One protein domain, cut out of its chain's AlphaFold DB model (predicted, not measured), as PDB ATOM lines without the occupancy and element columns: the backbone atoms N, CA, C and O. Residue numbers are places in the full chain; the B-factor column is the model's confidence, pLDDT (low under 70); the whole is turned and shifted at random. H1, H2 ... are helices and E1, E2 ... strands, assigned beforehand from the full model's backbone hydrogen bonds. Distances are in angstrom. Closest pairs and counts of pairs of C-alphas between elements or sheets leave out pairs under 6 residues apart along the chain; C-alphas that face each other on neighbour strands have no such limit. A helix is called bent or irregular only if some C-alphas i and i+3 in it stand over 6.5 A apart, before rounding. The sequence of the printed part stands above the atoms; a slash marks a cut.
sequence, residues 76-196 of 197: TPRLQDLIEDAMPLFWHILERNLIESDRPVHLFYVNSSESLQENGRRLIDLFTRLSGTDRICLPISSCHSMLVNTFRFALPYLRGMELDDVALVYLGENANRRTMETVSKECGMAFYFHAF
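This is residues 76 to 196 of the 197 residues of an uncharacterized protein of Oceanospirillaceae bacterium (UniProt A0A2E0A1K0). A twisted sheet of four parallel strands forms the core of this domain, with H2, H3 and H4 over one face and H1b, the second arm of the bent helix H1, over the opposite face at the E3 and E4 end. H3 and H4 run side by side, H2 crosses H3 at a steep tilt, and H1a, the first arm of H1, only grazes the sheet. The printed part has 121 residues, with four named helices and four named strands that alternate along it as H1 E1 H2 E2 H3 E3 H4 E4; the strand order across the sheet is E1 E2 E3 E4. The class is mixed, helices and strands. The whole is compact, with a radius of gyration of the C-alphas of 13.3 A, and rounded, with spans of 32 by 32 by 26 A.

Start at H1, residues 77 to 96, which by its hydrogen bonds was assigned as one helix but is bent: C-alphas 85 and 88 are 6.7 A apart. Its arms, H1a with residues 77 to 85 and H1b with residues 88 to 96, stand at a shallow tilt of 28 degrees. Next look for the strands E1, residues 105 to 109, E2, residues 135 to 140, E3, residues 166 to 172, and E4, residues 190 to 195. E1 and E4 are the edge strands. Between E1 and E2 you will find N 106 and O 136 at 2.8 A; between E2 and E3, N 137 and O 167 at 2.8 A; between E3 and E4, N 170 and O 192 at 2.8 A, each within hydrogen-bond range. H1a only grazes the sheet, with its residues 79 to 83. H1b lies over E3 and E4 at a height over the sheet of 9.3 A, slantwise to the strands; its closest C-alphas to E4 are those of Ile 93 and His 194, 7.4 A apart. On the opposite face follow H2, residues 116 to 130, H3, residues 144 to 158, and H4, residues 174 to 186. H2 and H3 touch, closest at the C-alphas of Gly 120 and Thr 150, 5.0 A apart, at a steep tilt of 55 degrees, the same way. H3 and H4 touch, closest at the C-alphas of Leu 155 and Val 183, 6.5 A apart, at a shallow tilt of 10 degrees, the same way. H2 and H4 are apart. H4 runs along the strands over E3 and E4, at a height over the sheet of 8.8 A. Three strand-helix-strand units, each two parallel neighbour strands with a helix between them in the chain, are E1 H2 E2, E2 H3 E3 and E3 H4 E4, all with right-handed crossovers. Every O i to N i+4 pair is within hydrogen-bond range in H1a, H1b and H2; H3 has 9 of 11 and H4 has 7 of 9.

Find C-alpha 77 at (-19.732, -15.329, 24.024), where H1a begins; each arm of H1 is 12.3 A long. E1 runs 12.5 A, H2 20.8 A, E2 15.9 A, H3 19.8 A, E3 19.0 A, H4 19.1 A and E4 17.1 A. H3 and H4 are irregular: C-alphas 153 and 156, and C-alphas 175 and 178, are 7.2 A apart. E4 ends at C-alpha 195, at (-24.611, 7.171, 27.206).

The two C-alphas farthest apart are those of Leu 98 and Ser 115, 36.4 A. The printed part has no cut, and none of its links is long. The mean pLDDT of the printed part is 93.5, and residue 101 is under 70.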
ATOM      1  N   THR A  76     -20.427 -15.414  19.167       82.62
ATOM      2  CA  THR A  76     -19.346 -15.590  20.160       82.62
ATOM      3  C   THR A  76     -19.823 -15.155  21.557       82.62
ATOM      4  O   THR A  76     -20.648 -14.242  21.621       82.62
ATOM      5  N   PRO A  77     -19.311 -15.721  22.671       85.38
ATOM      6  CA  PRO A  77     -19.732 -15.329  24.024       85.38
ATOM      7  C   PRO A  77     -19.671 -13.816  24.249       85.38
ATOM      8  O   PRO A  77     -20.649 -13.195  24.633       85.38
ATOM      9  N   ARG A  78     -18.572 -13.188  23.816       85.19
ATOM     10  CA  ARG A  78     -18.404 -11.731  23.872       85.19
ATOM     11  C   ARG A  78     -19.491 -10.959  23.117       85.19
ATOM     12  O   ARG A  78     -19.845  -9.855  23.511       85.19
ATOM     13  N   LEU A  79     -19.960 -11.480  21.985       88.75
ATOM     14  CA  LEU A  79     -21.035 -10.851  21.221       88.75
ATOM     15  C   LEU A  79     -22.388 -11.027  21.911       88.75
ATOM     16  O   LEU A  79     -23.206 -10.118  21.840       88.75
ATOM     17  N   GLN A  80     -22.610 -12.163  22.573       90.81
ATOM     18  CA  GLN A  80     -23.803 -12.376  23.391       90.81
ATOM     19  C   GLN A  80     -23.837 -11.362  24.537       90.81
ATOM     20  O   GLN A  80     -24.806 -10.617  24.610       90.81
ATOM     21  N   ASP A  81     -22.742 -11.220  25.292       90.62
ATOM     22  CA  ASP A  81     -22.625 -10.235  26.378       90.62
ATOM     23  C   ASP A  81     -22.912  -8.805  25.881       90.62
ATOM     24  O   ASP A  81     -23.721  -8.082  26.452       90.62
ATOM     25  N   LEU A  82     -22.317  -8.409  24.746       91.62
ATOM     26  CA  LEU A  82     -22.562  -7.090  24.145       91.62
ATOM     27  C   LEU A  82     -24.034  -6.859  23.784       91.62
ATOM     28  O   LEU A  82     -24.508  -5.725  23.859       91.62
ATOM     29  N   ILE A  83     -24.736  -7.895  23.322       93.06
ATOM     30  CA  ILE A  83     -26.164  -7.807  23.009       93.06
ATOM     31  C   ILE A  83     -26.951  -7.713  24.317       93.06
ATOM     32  O   ILE A  83     -27.744  -6.788  24.467       93.06
ATOM     33  N   GLU A  84     -26.707  -8.609  25.271       92.69
ATOM     34  CA  GLU A  84     -27.399  -8.636  26.564       92.69
ATOM     35  C   GLU A  84     -27.273  -7.308  27.323       92.69
ATOM     36  O   GLU A  84     -28.265  -6.824  27.867       92.69
ATOM     37  N   ASP A  85     -26.109  -6.658  27.270       91.38
ATOM     38  CA  ASP A  85     -25.880  -5.344  27.880       91.38
ATOM     39  C   ASP A  85     -26.594  -4.205  27.127       91.38
ATOM     40  O   ASP A  85     -27.115  -3.257  27.726       91.38
ATOM     41  N   ALA A  86     -26.629  -4.268  25.793       93.56
ATOM     42  CA  ALA A  86     -27.182  -3.206  24.955       93.56
ATOM     43  C   ALA A  86     -28.719  -3.198  24.926       93.56
ATOM     44  O   ALA A  86     -29.338  -2.129  24.892       93.56
ATOM     45  N   MET A  87     -29.350  -4.374  24.914       94.12
ATOM     46  CA  MET A  87     -30.785  -4.504  24.646       94.12
ATOM     47  C   MET A  87     -31.688  -3.836  25.701       94.12
ATOM     48  O   MET A  87     -32.622  -3.140  25.293       94.12
ATOM     49  N   PRO A  88     -31.440  -3.939  27.022       92.75
ATOM     50  CA  PRO A  88     -32.245  -3.240  28.027       92.75
ATOM     51  C   PRO A  88     -32.247  -1.718  27.835       92.75
ATOM     52  O   PRO A  88     -33.298  -1.075  27.897       92.75
ATOM     53  N   LEU A  89     -31.079  -1.141  27.540       93.62
ATOM     54  CA  LEU A  89     -30.930   0.294  27.294       93.62
ATOM     55  C   LEU A  89     -31.607   0.705  25.987       93.62
ATOM     56  O   LEU A  89     -32.292   1.727  25.933       93.62
ATOM     57  N   PHE A  90     -31.472  -0.117  24.948       94.50
ATOM     58  CA  PHE A  90     -32.172   0.080  23.688       94.50
ATOM     59  C   PHE A  90     -33.692   0.127  23.883       94.50
ATOM     60  O   PHE A  90     -34.336   1.075  23.434       94.50
ATOM     61  N   TRP A  91     -34.270  -0.833  24.610       92.88
ATOM     62  CA  TRP A  91     -35.706  -0.843  24.900       92.88
ATOM     63  C   TRP A  91     -36.160   0.386  25.670       92.88
ATOM     64  O   TRP A  91     -37.162   0.996  25.291       92.88
ATOM     65  N   HIS A  92     -35.388   0.793  26.675       91.56
ATOM     66  CA  HIS A  92     -35.672   2.003  27.431       91.56
ATOM     67  C   HIS A  92     -35.711   3.255  26.536       91.56
ATOM     68  O   HIS A  92     -36.580   4.111  26.703       91.56
ATOM     69  N   ILE A  93     -34.811   3.366  25.551       92.75
ATOM     70  CA  ILE A  93     -34.818   4.479  24.589       92.75
ATOM     71  C   ILE A  93     -36.078   4.461  23.737       92.75
ATOM     72  O   ILE A  93     -36.679   5.519  23.554       92.75
ATOM     73  N   LEU A  94     -36.474   3.300  23.212       91.50
ATOM     74  CA  LEU A  94     -37.663   3.218  22.366       91.50
ATOM     75  C   LEU A  94     -38.918   3.621  23.139       91.50
ATOM     76  O   LEU A  94     -39.695   4.440  22.656       91.50
ATOM     77  N   GLU A  95     -39.067   3.113  24.363       91.06
ATOM     78  CA  GLU A  95     -40.189   3.436  25.247       91.06
ATOM     79  C   GLU A  95     -40.214   4.930  25.594       91.06
ATOM     80  O   GLU A  95     -41.238   5.592  25.438       91.06
ATOM     81  N   ARG A  96     -39.068   5.499  25.985       91.06
ATOM     82  CA  ARG A  96     -38.950   6.922  26.331       91.06
ATOM     83  C   ARG A  96     -39.273   7.853  25.161       91.06
ATOM     84  O   ARG A  96     -39.794   8.942  25.386       91.06
ATOM     85  N   ASN A  97     -38.908   7.469  23.940       89.31
ATOM     86  CA  ASN A  97     -39.101   8.290  22.744       89.31
ATOM     87  C   ASN A  97     -40.395   7.953  21.989       89.31
ATOM     88  O   ASN A  97     -40.603   8.497  20.909       89.31
ATOM     89  N   LEU A  98     -41.250   7.085  22.550       87.25
ATOM     90  CA  LEU A  98     -42.507   6.633  21.940       87.25
ATOM     91  C   LEU A  98     -42.309   6.080  20.518       87.25
ATOM     92  O   LEU A  98     -43.146   6.280  19.641       87.25
ATOM     93  N   ILE A  99     -41.184   5.399  20.286       86.12
ATOM     94  CA  ILE A  99     -40.891   4.771  18.997       86.12
ATOM     95  C   ILE A  99     -41.698   3.480  18.905       86.12
ATOM     96  O   ILE A  99     -41.619   2.627  19.799       86.12
ATOM     97  N   GLU A 100     -42.446   3.340  17.812       76.88
ATOM     98  CA  GLU A 100     -43.320   2.197  17.555       76.88
ATOM     99  C   GLU A 100     -42.587   0.862  17.703       76.88
ATOM    100  O   GLU A 100     -41.399   0.706  17.387       76.88
ATOM    101  N   SER A 101     -43.295  -0.105  18.284       67.12
ATOM    102  CA  SER A 101     -42.672  -1.321  18.784       67.12
ATOM    103  C   SER A 101     -42.443  -2.408  17.743       67.12
ATOM    104  O   SER A 101     -41.690  -3.339  18.008       67.12
ATOM    105  N   ASP A 102     -43.064  -2.304  16.579       82.69
ATOM    106  CA  ASP A 102     -43.039  -3.298  15.507       82.69
ATOM    107  C   ASP A 102     -41.899  -3.091  14.498       82.69
ATOM    108  O   ASP A 102     -41.554  -4.024  13.768       82.69
ATOM    109  N   ARG A 103     -41.259  -1.912  14.501       89.25
ATOM    110  CA  ARG A 103     -40.109  -1.593  13.644       89.25
ATOM    111  C   ARG A 103     -38.986  -2.629  13.811       89.25
ATOM    112  O   ARG A 103     -38.442  -2.770  14.915       89.25
ATOM    113  N   PRO A 104     -38.581  -3.337  12.737       92.00
ATOM    114  CA  PRO A 104     -37.489  -4.296  12.818       92.00
ATOM    115  C   PRO A 104     -36.148  -3.634  13.133       92.00
ATOM    116  O   PRO A 104     -35.830  -2.548  12.641       92.00
ATOM    117  N   VAL A 105     -35.349  -4.327  13.939       93.94
ATOM    118  CA  VAL A 105     -34.101  -3.815  14.506       93.94
ATOM    119  C   VAL A 105     -32.927  -4.567  13.902       93.94
ATOM    120  O   VAL A 105     -32.846  -5.786  14.004       93.94
ATOM    121  N   HIS A 106     -31.991  -3.839  13.309       95.19
ATOM    122  CA  HIS A 106     -30.740  -4.364  12.789       95.19
ATOM    123  C   HIS A 106     -29.591  -3.995  13.726       95.19
ATOM    124  O   HIS A 106     -29.149  -2.846  13.770       95.19
ATOM    125  N   LEU A 107     -29.095  -4.989  14.461       95.50
ATOM    126  CA  LEU A 107     -27.859  -4.893  15.221       95.50
ATOM    127  C   LEU A 107     -26.690  -4.985  14.245       95.50
ATOM    128  O   LEU A 107     -26.471  -6.034  13.641       95.50
ATOM    129  N   PHE A 108     -25.931  -3.910  14.066       95.62
ATOM    130  CA  PHE A 108     -24.720  -3.956  13.251       95.62
ATOM    131  C   PHE A 108     -23.507  -4.175  14.147       95.62
ATOM    132  O   PHE A 108     -23.060  -3.249  14.828       95.62
ATOM    133  N   TYR A 109     -22.966  -5.392  14.157       94.06
ATOM    134  CA  TYR A 109     -21.767  -5.680  14.936       94.06
ATOM    135  C   TYR A 109     -20.526  -5.123  14.244       94.06
ATOM    136  O   TYR A 109     -20.175  -5.562  13.158       94.06
ATOM    137  N   VAL A 110     -19.833  -4.168  14.862       93.44
ATOM    138  CA  VAL A 110     -18.532  -3.696  14.369       93.44
ATOM    139  C   VAL A 110     -17.438  -4.554  14.987       93.44
ATOM    140  O   VAL A 110     -17.103  -4.402  16.169       93.44
ATOM    141  N   ASN A 111     -16.868  -5.441  14.174       89.38
ATOM    142  CA  ASN A 111     -15.844  -6.381  14.595       89.38
ATOM    143  C   ASN A 111     -14.460  -5.721  14.564       89.38
ATOM    144  O   ASN A 111     -13.885  -5.503  13.497       89.38
ATOM    145  N   SER A 112     -13.894  -5.442  15.739       88.62
ATOM    146  CA  SER A 112     -12.569  -4.819  15.868       88.62
ATOM    147  C   SER A 112     -11.408  -5.697  15.388       88.62
ATOM    148  O   SER A 112     -10.300  -5.194  15.230       88.62
ATOM    149  N   SER A 113     -11.635  -6.998  15.196       88.06
ATOM    150  CA  SER A 113     -10.641  -7.916  14.629       88.06
ATOM    151  C   SER A 113     -10.600  -7.877  13.099       88.06
ATOM    152  O   SER A 113      -9.663  -8.408  12.507       88.06
ATOM    153  N   GLU A 114     -11.593  -7.262  12.453       89.56
ATOM    154  CA  GLU A 114     -11.610  -7.034  11.009       89.56
ATOM    155  C   GLU A 114     -11.110  -5.628  10.659       89.56
ATOM    156  O   GLU A 114     -11.042  -4.728  11.497       89.56
ATOM    157  N   SER A 115     -10.743  -5.431   9.390       92.81
ATOM    158  CA  SER A 115     -10.289  -4.126   8.918       92.81
ATOM    159  C   SER A 115     -11.422  -3.096   8.935       92.81
ATOM    160  O   SER A 115     -12.610  -3.424   8.823       92.81
ATOM    161  N   LEU A 116     -11.045  -1.820   9.026       95.62
ATOM    162  CA  LEU A 116     -11.983  -0.705   8.903       95.62
ATOM    163  C   LEU A 116     -12.741  -0.760   7.569       95.62
ATOM    164  O   LEU A 116     -13.943  -0.521   7.528       95.62
ATOM    165  N   GLN A 117     -12.040  -1.095   6.485       95.25
ATOM    166  CA  GLN A 117     -12.603  -1.175   5.141       95.25
ATOM    167  C   GLN A 117     -13.656  -2.277   5.037       95.25
ATOM    168  O   GLN A 117     -14.685  -2.057   4.406       95.25
ATOM    169  N   GLU A 118     -13.435  -3.437   5.664       93.06
ATOM    170  CA  GLU A 118     -14.397  -4.540   5.607       93.06
ATOM    171  C   GLU A 118     -15.646  -4.246   6.445       93.06
ATOM    172  O   GLU A 118     -16.762  -4.407   5.950       93.06
ATOM    173  N   ASN A 119     -15.475  -3.716   7.662       94.31
ATOM    174  CA  ASN A 119     -16.600  -3.220   8.459       94.31
ATOM    175  C   ASN A 119     -17.371  -2.128   7.700       94.31
ATOM    176  O   ASN A 119     -18.596  -2.159   7.630       94.31
ATOM    177  N   GLY A 120     -16.658  -1.186   7.082       96.38
ATOM    178  CA  GLY A 120     -17.244  -0.094   6.311       96.38
ATOM    179  C   GLY A 120     -18.035  -0.583   5.100       96.38
ATOM    180  O   GLY A 120     -19.178  -0.184   4.911       96.38
ATOM    181  N   ARG A 121     -17.463  -1.501   4.314       95.56
ATOM    182  CA  ARG A 121     -18.126  -2.118   3.158       95.56
ATOM    183  C   ARG A 121     -19.414  -2.830   3.571       95.56
ATOM    184  O   ARG A 121     -20.454  -2.614   2.963       95.56
ATOM    185  N   ARG A 122     -19.374  -3.628   4.642       94.31
ATOM    186  CA  ARG A 122     -20.559  -4.339   5.148       94.31
ATOM    187  C   ARG A 122     -21.608  -3.399   5.742       94.31
ATOM    188  O   ARG A 122     -22.795  -3.712   5.672       94.31
ATOM    189  N   LEU A 123     -21.194  -2.259   6.299       96.94
ATOM    190  CA  LEU A 123     -22.109  -1.211   6.754       96.94
ATOM    191  C   LEU A 123     -22.843  -0.574   5.571       96.94
ATOM    192  O   LEU A 123     -24.062  -0.432   5.615       96.94
ATOM    193  N   ILE A 124     -22.118  -0.252   4.497       97.19
ATOM    194  CA  ILE A 124     -22.695   0.265   3.247       97.19
ATOM    195  C   ILE A 124     -23.674  -0.758   2.656       97.19
ATOM    196  O   ILE A 124     -24.798  -0.396   2.312       97.19
ATOM    197  N   ASP A 125     -23.296  -2.039   2.601       95.31
ATOM    198  CA  ASP A 125     -24.172  -3.114   2.121       95.31
ATOM    199  C   ASP A 125     -25.445  -3.244   2.972       95.31
ATOM    200  O   ASP A 125     -26.525  -3.501   2.439       95.31
ATOM    201  N   LEU A 126     -25.333  -3.097   4.299       95.50
ATOM    202  CA  LEU A 126     -26.492  -3.093   5.188       95.50
ATOM    203  C   LEU A 126     -27.413  -1.922   4.849       95.50
ATOM    204  O   LEU A 126     -28.572  -2.163   4.532       95.50
ATOM    205  N   PHE A 127     -26.913  -0.686   4.875       96.50
ATOM    206  CA  PHE A 127     -27.744   0.495   4.631       96.50
ATOM    207  C   PHE A 127     -28.329   0.538   3.221       96.50
ATOM    208  O   PHE A 127     -29.470   0.951   3.064       96.50
ATOM    209  N   THR A 128     -27.631  -0.003   2.221       95.94
ATOM    210  CA  THR A 128     -28.194  -0.197   0.873       95.94
ATOM    211  C   THR A 128     -29.466  -1.049   0.914       95.94
ATOM    212  O   THR A 128     -30.426  -0.758   0.212       95.94
ATOM    213  N   ARG A 129     -29.505  -2.088   1.761       93.62
ATOM    214  CA  ARG A 129     -30.696  -2.938   1.946       93.62
ATOM    215  C   ARG A 129     -31.765  -2.309   2.839       93.62
ATOM    216  O   ARG A 129     -32.915  -2.719   2.750       93.62
ATOM    217  N   LEU A 130     -31.382  -1.388   3.723       93.81
ATOM    218  CA  LEU A 130     -32.320  -0.654   4.579       93.81
ATOM    219  C   LEU A 130     -32.912   0.576   3.882       93.81
ATOM    220  O   LEU A 130     -33.887   1.134   4.379       93.81
ATOM    221  N   SER A 131     -32.339   1.004   2.759       94.88
ATOM    222  CA  SER A 131     -32.791   2.191   2.042       94.88
ATOM    223  C   SER A 131     -34.249   2.052   1.589       94.88
ATOM    224  O   SER A 131     -34.639   1.011   1.061       94.88
ATOM    225  N   GLY A 132     -35.051   3.087   1.847       93.06
ATOM    226  CA  GLY A 132     -36.491   3.112   1.575       93.06
ATOM    227  C   GLY A 132     -37.317   2.189   2.481       93.06
ATOM    228  O   GLY A 132     -38.450   1.848   2.141       93.06
ATOM    229  N   THR A 133     -36.759   1.724   3.605       91.81
ATOM    230  CA  THR A 133     -37.463   0.844   4.547       91.81
ATOM    231  C   THR A 133     -37.527   1.444   5.943       91.81
ATOM    232  O   THR A 133     -36.564   2.032   6.428       91.81
ATOM    233  N   ASP A 134     -38.647   1.214   6.625       92.69
ATOM    234  CA  ASP A 134     -38.822   1.645   8.005       92.69
ATOM    235  C   ASP A 134     -38.148   0.669   8.986       92.69
ATOM    236  O   ASP A 134     -38.653  -0.428   9.264       92.69
ATOM    237  N   ARG A 135     -36.948   1.025   9.457       93.88
ATOM    238  CA  ARG A 135     -36.075   0.143  10.247       93.88
ATOM    239  C   ARG A 135     -35.286   0.915  11.293       93.88
ATOM    240  O   ARG A 135     -35.004   2.100  11.149       93.88
ATOM    241  N   ILE A 136     -34.851   0.205  12.330       95.56
ATOM    242  CA  ILE A 136     -33.938   0.739  13.338       95.56
ATOM    243  C   ILE A 136     -32.565   0.095  13.151       95.56
ATOM    244  O   ILE A 136     -32.454  -1.126  13.110       95.56
ATOM    245  N   CYS A 137     -31.508   0.897  13.073       96.50
ATOM    246  CA  CYS A 137     -30.126   0.437  13.101       96.50
ATOM    247  C   CYS A 137     -29.514   0.732  14.475       96.50
ATOM    248  O   CYS A 137     -29.459   1.885  14.908       96.50
ATOM    249  N   LEU A 138     -29.003  -0.305  15.136       96.69
ATOM    250  CA  LEU A 138     -28.272  -0.210  16.398       96.69
ATOM    251  C   LEU A 138     -26.857  -0.774  16.196       96.69
ATOM    252  O   LEU A 138     -26.675  -1.991  16.154       96.69
ATOM    253  N   PRO A 139     -25.827   0.071  16.033       96.31
ATOM    254  CA  PRO A 139     -24.463  -0.416  15.983       96.31
ATOM    255  C   PRO A 139     -23.994  -0.850  17.373       96.31
ATOM    256  O   PRO A 139     -24.128  -0.110  18.344       96.31
ATOM    257  N   ILE A 140     -23.391  -2.035  17.443       94.50
ATOM    258  CA  ILE A 140     -22.818  -2.600  18.666       94.50
ATOM    259  C   ILE A 140     -21.343  -2.915  18.441       94.50
ATOM    260  O   ILE A 140     -20.938  -3.391  17.379       94.50
ATOM    261  N   SER A 141     -20.504  -2.627  19.429       92.94
ATOM    262  CA  SER A 141     -19.080  -2.939  19.361       92.94
ATOM    263  C   SER A 141     -18.457  -2.914  20.741       92.94
ATOM    264  O   SER A 141     -18.813  -2.089  21.573       92.94
ATOM    265  N   SER A 142     -17.431  -3.734  20.933       89.25
ATOM    266  CA  SER A 142     -16.526  -3.616  22.072       89.25
ATOM    267  C   SER A 142     -15.453  -2.531  21.896       89.25
ATOM    268  O   SER A 142     -14.621  -2.351  22.779       89.25
ATOM    269  N   CYS A 143     -15.389  -1.865  20.737       92.12
ATOM    270  CA  CYS A 143     -14.430  -0.799  20.454       92.12
ATOM    271  C   CYS A 143     -15.146   0.405  19.827       92.12
ATOM    272  O   CYS A 143     -15.334   0.478  18.610       92.12
ATOM    273  N   HIS A 144     -15.515   1.384  20.657       90.81
ATOM    274  CA  HIS A 144     -16.255   2.571  20.216       90.81
ATOM    275  C   HIS A 144     -15.510   3.400  19.166       90.81
ATOM    276  O   HIS A 144     -16.128   3.897  18.226       90.81
ATOM    277  N   SER A 145     -14.180   3.496  19.247       92.44
ATOM    278  CA  SER A 145     -13.390   4.190  18.224       92.44
ATOM    279  C   SER A 145     -13.499   3.514  16.853       92.44
ATOM    280  O   SER A 145     -13.630   4.206  15.842       92.44
ATOM    281  N   MET A 146     -13.495   2.175  16.800       95.19
ATOM    282  CA  MET A 146     -13.681   1.436  15.546       95.19
ATOM    283  C   MET A 146     -15.096   1.625  14.995       95.19
ATOM    284  O   MET A 146     -15.254   1.847  13.796       95.19
ATOM    285  N   LEU A 147     -16.112   1.605  15.863       96.00
ATOM    286  CA  LEU A 147     -17.500   1.880  15.486       96.00
ATOM    287  C   LEU A 147     -17.617   3.245  14.809       96.00
ATOM    288  O   LEU A 147     -18.038   3.332  13.658       96.00
ATOM    289  N   VAL A 148     -17.161   4.304  15.474       96.62
ATOM    290  CA  VAL A 148     -17.252   5.668  14.939       96.62
ATOM    291  C   VAL A 148     -16.478   5.809  13.629       96.62
ATOM    292  O   VAL A 148     -16.978   6.408  12.676       96.62
ATOM    293  N   ASN A 149     -15.273   5.242  13.547       97.25
ATOM    294  CA  ASN A 149     -14.481   5.290  12.322       97.25
ATOM    295  C   ASN A 149     -15.151   4.531  11.172       97.25
ATOM    296  O   ASN A 149     -15.084   4.995  10.036       97.25
ATOM    297  N   THR A 150     -15.845   3.427  11.454       97.94
ATOM    298  CA  THR A 150     -16.615   2.670  10.453       97.94
ATOM    299  C   THR A 150     -17.726   3.530   9.851       97.94
ATOM    300  O   THR A 150     -17.849   3.611   8.631       97.94
ATOM    301  N   PHE A 151     -18.481   4.247  10.686       98.00
ATOM    302  CA  PHE A 151     -19.518   5.165  10.206       98.00
ATOM    303  C   PHE A 151     -18.935   6.360   9.446       98.00
ATOM    304  O   PHE A 151     -19.448   6.719   8.390       98.00
ATOM    305  N   ARG A 152     -17.827   6.947   9.921       97.38
ATOM    306  CA  ARG A 152     -17.127   8.022   9.193       97.38
ATOM    307  C   ARG A 152     -16.635   7.566   7.823       97.38
ATOM    308  O   ARG A 152     -16.741   8.323   6.863       97.38
ATOM    309  N   PHE A 153     -16.108   6.347   7.735       97.75
ATOM    310  CA  PHE A 153     -15.667   5.754   6.478       97.75
ATOM    311  C   PHE A 153     -16.839   5.541   5.509       97.75
ATOM    312  O   PHE A 153     -16.707   5.833   4.324       97.75
ATOM    313  N   ALA A 154     -17.983   5.062   6.007       97.38
ATOM    314  CA  ALA A 154     -19.163   4.792   5.186       97.38
ATOM    315  C   ALA A 154     -19.924   6.064   4.767       97.38
ATOM    316  O   ALA A 154     -20.556   6.067   3.713       97.38
ATOM    317  N   LEU A 155     -19.844   7.148   5.546       97.31
ATOM    318  CA  LEU A 155     -20.642   8.368   5.370       97.31
ATOM    319  C   LEU A 155     -20.717   8.902   3.923       97.31
ATOM    320  O   LEU A 155     -21.828   9.191   3.479       97.31
ATOM    321  N   PRO A 156     -19.615   9.019   3.150       97.38
ATOM    322  CA  PRO A 156     -19.687   9.522   1.776       97.38
ATOM    323  C   PRO A 156     -20.612   8.709   0.864       97.38
ATOM    324  O   PRO A 156     -21.171   9.265  -0.076       97.38
ATOM    325  N   TYR A 157     -20.782   7.418   1.149       96.94
ATOM    326  CA  TYR A 157     -21.643   6.511   0.394       96.94
ATOM    327  C   TYR A 157     -23.090   6.547   0.897       96.94
ATOM    328  O   TYR A 157     -24.014   6.416   0.102       96.94
ATOM    329  N   LEU A 158     -23.291   6.750   2.203       96.94
ATOM    330  CA  LEU A 158     -24.620   6.759   2.820       96.94
ATOM    331  C   LEU A 158     -25.435   8.016   2.478       96.94
ATOM    332  O   LEU A 158     -26.650   7.930   2.361       96.94
ATOM    333  N   ARG A 159     -24.784   9.170   2.268       94.94
ATOM    334  CA  ARG A 159     -25.447  10.463   1.974       94.94
ATOM    335  C   ARG A 159     -26.372  10.461   0.751       94.94
ATOM    336  O   ARG A 159     -27.209  11.346   0.632       94.94
ATOM    337  N   GLY A 160     -26.169   9.538  -0.189       92.00
ATOM    338  CA  GLY A 160     -26.983   9.426  -1.404       92.00
ATOM    339  C   GLY A 160     -28.120   8.411  -1.308       92.00
ATOM    340  O   GLY A 160     -28.766   8.152  -2.318       92.00
ATOM    341  N   MET A 161     -28.316   7.787  -0.145       96.69
ATOM    342  CA  MET A 161     -29.326   6.752   0.069       96.69
ATOM    343  C   MET A 161     -30.602   7.357   0.665       96.69
ATOM    344  O   MET A 161     -30.537   8.308   1.440       96.69
ATOM    345  N   GLU A 162     -31.758   6.770   0.352       96.62
ATOM    346  CA  GLU A 162     -33.037   7.111   0.987       96.62
ATOM    347  C   GLU A 162     -33.073   6.467   2.378       96.62
ATOM    348  O   GLU A 162     -33.400   5.285   2.504       96.62
ATOM    349  N   LEU A 163     -32.647   7.198   3.411       96.81
ATOM    350  CA  LEU A 163     -32.539   6.703   4.791       96.81
ATOM    351  C   LEU A 163     -33.416   7.490   5.779       96.81
ATOM    352  O   LEU A 163     -33.275   7.306   6.985       96.81
ATOM    353  N   ASP A 164     -34.332   8.329   5.294       96.19
ATOM    354  CA  ASP A 164     -35.169   9.201   6.131       96.19
ATOM    355  C   ASP A 164     -36.074   8.412   7.098       96.19
ATOM    356  O   ASP A 164     -36.297   8.826   8.237       96.19
ATOM    357  N   ASP A 165     -36.518   7.222   6.680       93.69
ATOM    358  CA  ASP A 165     -37.320   6.303   7.498       93.69
ATOM    359  C   ASP A 165     -36.466   5.377   8.383       93.69
ATOM    360  O   ASP A 165     -36.992   4.590   9.174       93.69
ATOM    361  N   VAL A 166     -35.134   5.459   8.297       95.50
ATOM    362  CA  VAL A 166     -34.227   4.669   9.132       95.50
ATOM    363  C   VAL A 166     -33.855   5.460  10.383       95.50
ATOM    364  O   VAL A 166     -33.361   6.585  10.326       95.50
ATOM    365  N   ALA A 167     -34.050   4.849  11.552       95.88
ATOM    366  CA  ALA A 167     -33.600   5.412  12.820       95.88
ATOM    367  C   ALA A 167     -32.241   4.834  13.232       95.88
ATOM    368  O   ALA A 167     -32.079   3.618  13.337       95.88
ATOM    369  N   LEU A 168     -31.279   5.700  13.539       97.44
ATOM    370  CA  LEU A 168     -30.002   5.332  14.135       97.44
ATOM    371  C   LEU A 168     -30.071   5.504  15.657       97.44
ATOM    372  O   LEU A 168     -30.170   6.622  16.167       97.44
ATOM    373  N   VAL A 169     -29.971   4.396  16.393       97.00
ATOM    374  CA  VAL A 169     -29.891   4.411  17.860       97.00
ATOM    375  C   VAL A 169     -28.455   4.143  18.279       97.00
ATOM    376  O   VAL A 169     -27.940   3.052  18.070       97.00
ATOM    377  N   TYR A 170     -27.793   5.132  18.873       96.69
ATOM    378  CA  TYR A 170     -26.413   5.016  19.331       96.69
ATOM    379  C   TYR A 170     -26.351   4.833  20.852       96.69
ATOM    380  O   TYR A 170     -26.750   5.715  21.616       96.69
ATOM    381  N   LEU A 171     -25.803   3.693  21.276       95.38
ATOM    382  CA  LEU A 171     -25.442   3.399  22.662       95.38
ATOM    383  C   LEU A 171     -23.920   3.468  22.789       95.38
ATOM    384  O   LEU A 171     -23.207   2.700  22.139       95.38
ATOM    385  N   GLY A 172     -23.398   4.408  23.572       92.50
ATOM    386  CA  GLY A 172     -21.949   4.532  23.695       92.50
ATOM    387  C   GLY A 172     -21.471   5.797  24.376       92.50
ATOM    388  O   GLY A 172     -22.207   6.485  25.068       92.50
ATOM    389  N   GLU A 173     -20.201   6.122  24.174       92.12
ATOM    390  CA  GLU A 173     -19.576   7.266  24.837       92.12
ATOM    391  C   GLU A 173     -20.172   8.602  24.371       92.12
ATOM    392  O   GLU A 173     -20.272   8.872  23.167       92.12
ATOM    393  N   ASN A 174     -20.474   9.491  25.325       92.81
ATOM    394  CA  ASN A 174     -20.975  10.839  25.040       92.81
ATOM    395  C   ASN A 174     -19.988  11.678  24.205       92.81
ATOM    396  O   ASN A 174     -20.410  12.493  23.387       92.81
ATOM    397  N   ALA A 175     -18.679  11.427  24.325       93.12
ATOM    398  CA  ALA A 175     -17.655  12.070  23.497       93.12
ATOM    399  C   ALA A 175     -17.870  11.832  21.987       93.12
ATOM    400  O   ALA A 175     -17.573  12.695  21.161       93.12
ATOM    401  N   ASN A 176     -18.449  10.683  21.625       94.38
ATOM    402  CA  ASN A 176     -18.702  10.299  20.240       94.38
ATOM    403  C   ASN A 176     -20.103  10.694  19.752       94.38
ATOM    404  O   ASN A 176     -20.341  10.688  18.542       94.38
ATOM    405  N   ARG A 177     -21.006  11.096  20.662       95.75
ATOM    406  CA  ARG A 177     -22.397  11.465  20.355       95.75
ATOM    407  C   ARG A 177     -22.481  12.435  19.186       95.75
ATOM    408  O   ARG A 177     -23.149  12.139  18.205       95.75
ATOM    409  N   ARG A 178     -21.770  13.566  19.269       96.56
ATOM    410  CA  ARG A 178     -21.834  14.622  18.246       96.56
ATOM    411  C   ARG A 178     -21.418  14.111  16.870       96.56
ATOM    412  O   ARG A 178     -21.985  14.525  15.871       96.56
ATOM    413  N   THR A 179     -20.444  13.202  16.814       96.19
ATOM    414  CA  THR A 179     -20.024  12.605  15.542       96.19
ATOM    415  C   THR A 179     -21.122  11.717  14.966       96.19
ATOM    416  O   THR A 179     -21.430  11.834  13.784       96.19
ATOM    417  N   MET A 180     -21.709  10.843  15.784       97.62
ATOM    418  CA  MET A 180     -22.772   9.937  15.338       97.62
ATOM    419  C   MET A 180     -24.041  10.700  14.942       97.62
ATOM    420  O   MET A 180     -24.668  10.372  13.942       97.62
ATOM    421  N   GLU A 181     -24.362  11.772  15.664       98.00
ATOM    422  CA  GLU A 181     -25.455  12.689  15.337       98.00
ATOM    423  C   GLU A 181     -25.218  13.398  13.999       98.00
ATOM    424  O   GLU A 181     -26.124  13.461  13.170       98.00
ATOM    425  N   THR A 182     -23.990  13.869  13.733       97.62
ATOM    426  CA  THR A 182     -23.623  14.407  12.415       97.62
ATOM    427  C   THR A 182     -23.822  13.362  11.323       97.62
ATOM    428  O   THR A 182     -24.424  13.682  10.307       97.62
ATOM    429  N   VAL A 183     -23.365  12.120  11.520       97.06
ATOM    430  CA  VAL A 183     -23.569  11.047  10.532       97.06
ATOM    431  C   VAL A 183     -25.056  10.829  10.259       97.06
ATOM    432  O   VAL A 183     -25.450  10.777   9.101       97.06
ATOM    433  N   SER A 184     -25.882  10.763  11.306       97.75
ATOM    434  CA  SER A 184     -27.332  10.609  11.162       97.75
ATOM    435  C   SER A 184     -27.943  11.743  10.347       97.75
ATOM    436  O   SER A 184     -28.626  11.500   9.357       97.75
ATOM    437  N   LYS A 185     -27.627  12.988  10.717       97.81
ATOM    438  CA  LYS A 185     -28.152  14.193  10.075       97.81
ATOM    439  C   LYS A 185     -27.763  14.291   8.602       97.81
ATOM    440  O   LYS A 185     -28.582  14.673   7.777       97.81
ATOM    441  N   GLU A 186     -26.516  13.972   8.280       97.38
ATOM    442  CA  GLU A 186     -25.998  14.006   6.909       97.38
ATOM    443  C   GLU A 186     -26.648  12.946   6.009       97.38
ATOM    444  O   GLU A 186     -26.640  13.101   4.792       97.38
ATOM    445  N   CYS A 187     -27.219  11.896   6.601       96.69
ATOM    446  CA  CYS A 187     -27.936  10.833   5.905       96.69
ATOM    447  C   CYS A 187     -29.468  10.960   5.997       96.69
ATOM    448  O   CYS A 187     -30.152  10.032   5.594       96.69
ATOM    449  N   GLY A 188     -30.017  12.029   6.589       96.62
ATOM    450  CA  GLY A 188     -31.470  12.180   6.785       96.62
ATOM    451  C   GLY A 188     -32.088  11.294   7.881       96.62
ATOM    452  O   GLY A 188     -33.280  11.381   8.142       96.62
ATOM    453  N   MET A 189     -31.291  10.488   8.587       97.19
ATOM    454  CA  MET A 189     -31.779   9.528   9.584       97.19
ATOM    455  C   MET A 189     -32.204  10.200  10.896       97.19
ATOM    456  O   MET A 189     -31.505  11.083  11.416       97.19
ATOM    457  N   ALA A 190     -33.269   9.682  11.517       96.19
ATOM    458  CA  ALA A 190     -33.606  10.003  12.904       96.19
ATOM    459  C   ALA A 190     -32.512   9.496  13.862       96.19
ATOM    460  O   ALA A 190     -32.020   8.380  13.710       96.19
ATOM    461  N   PHE A 191     -32.145  10.294  14.872       97.31
ATOM    462  CA  PHE A 191     -31.062   9.965  15.803       97.31
ATOM    463  C   PHE A 191     -31.549   9.865  17.247       97.31
ATOM    464  O   PHE A 191     -32.131  10.811  17.779       97.31
ATOM    465  N   TYR A 192     -31.217   8.759  17.913       96.62
ATOM    466  CA  TYR A 192     -31.445   8.579  19.346       96.62
ATOM    467  C   TYR A 192     -30.154   8.161  20.039       96.62
ATOM    468  O   TYR A 192     -29.358   7.399  19.496       96.62
ATOM    469  N   PHE A 193     -29.948   8.656  21.256       95.69
ATOM    470  CA  PHE A 193     -28.700   8.465  21.983       95.69
ATOM    471  C   PHE A 193     -28.934   8.093  23.442       95.69
ATOM    472  O   PHE A 193     -29.781   8.688  24.115       95.69
ATOM    473  N   HIS A 194     -28.105   7.181  23.939       94.56
ATOM    474  CA  HIS A 194     -27.930   6.935  25.362       94.56
ATOM    475  C   HIS A 194     -26.453   6.698  25.675       94.56
ATOM    476  O   HIS A 194     -25.763   5.958  24.969       94.56
ATOM    477  N   ALA A 195     -25.969   7.359  26.725       90.31
ATOM    478  CA  ALA A 195     -24.611   7.171  27.206       90.31
ATOM    479  C   ALA A 195     -24.535   5.895  28.041       90.31
ATOM    480  O   ALA A 195     -25.472   5.627  28.788       90.31
ATOM    481  N   PHE A 196     -23.442   5.132  27.950       79.19
ATOM    482  CA  PHE A 196     -23.290   3.984  28.846       79.19
ATOM    483  C   PHE A 196     -23.112   4.419  30.304       79.19
ATOM    484  O   PHE A 196     -23.730   3.788  31.148       79.19
TER     485      PHE A 196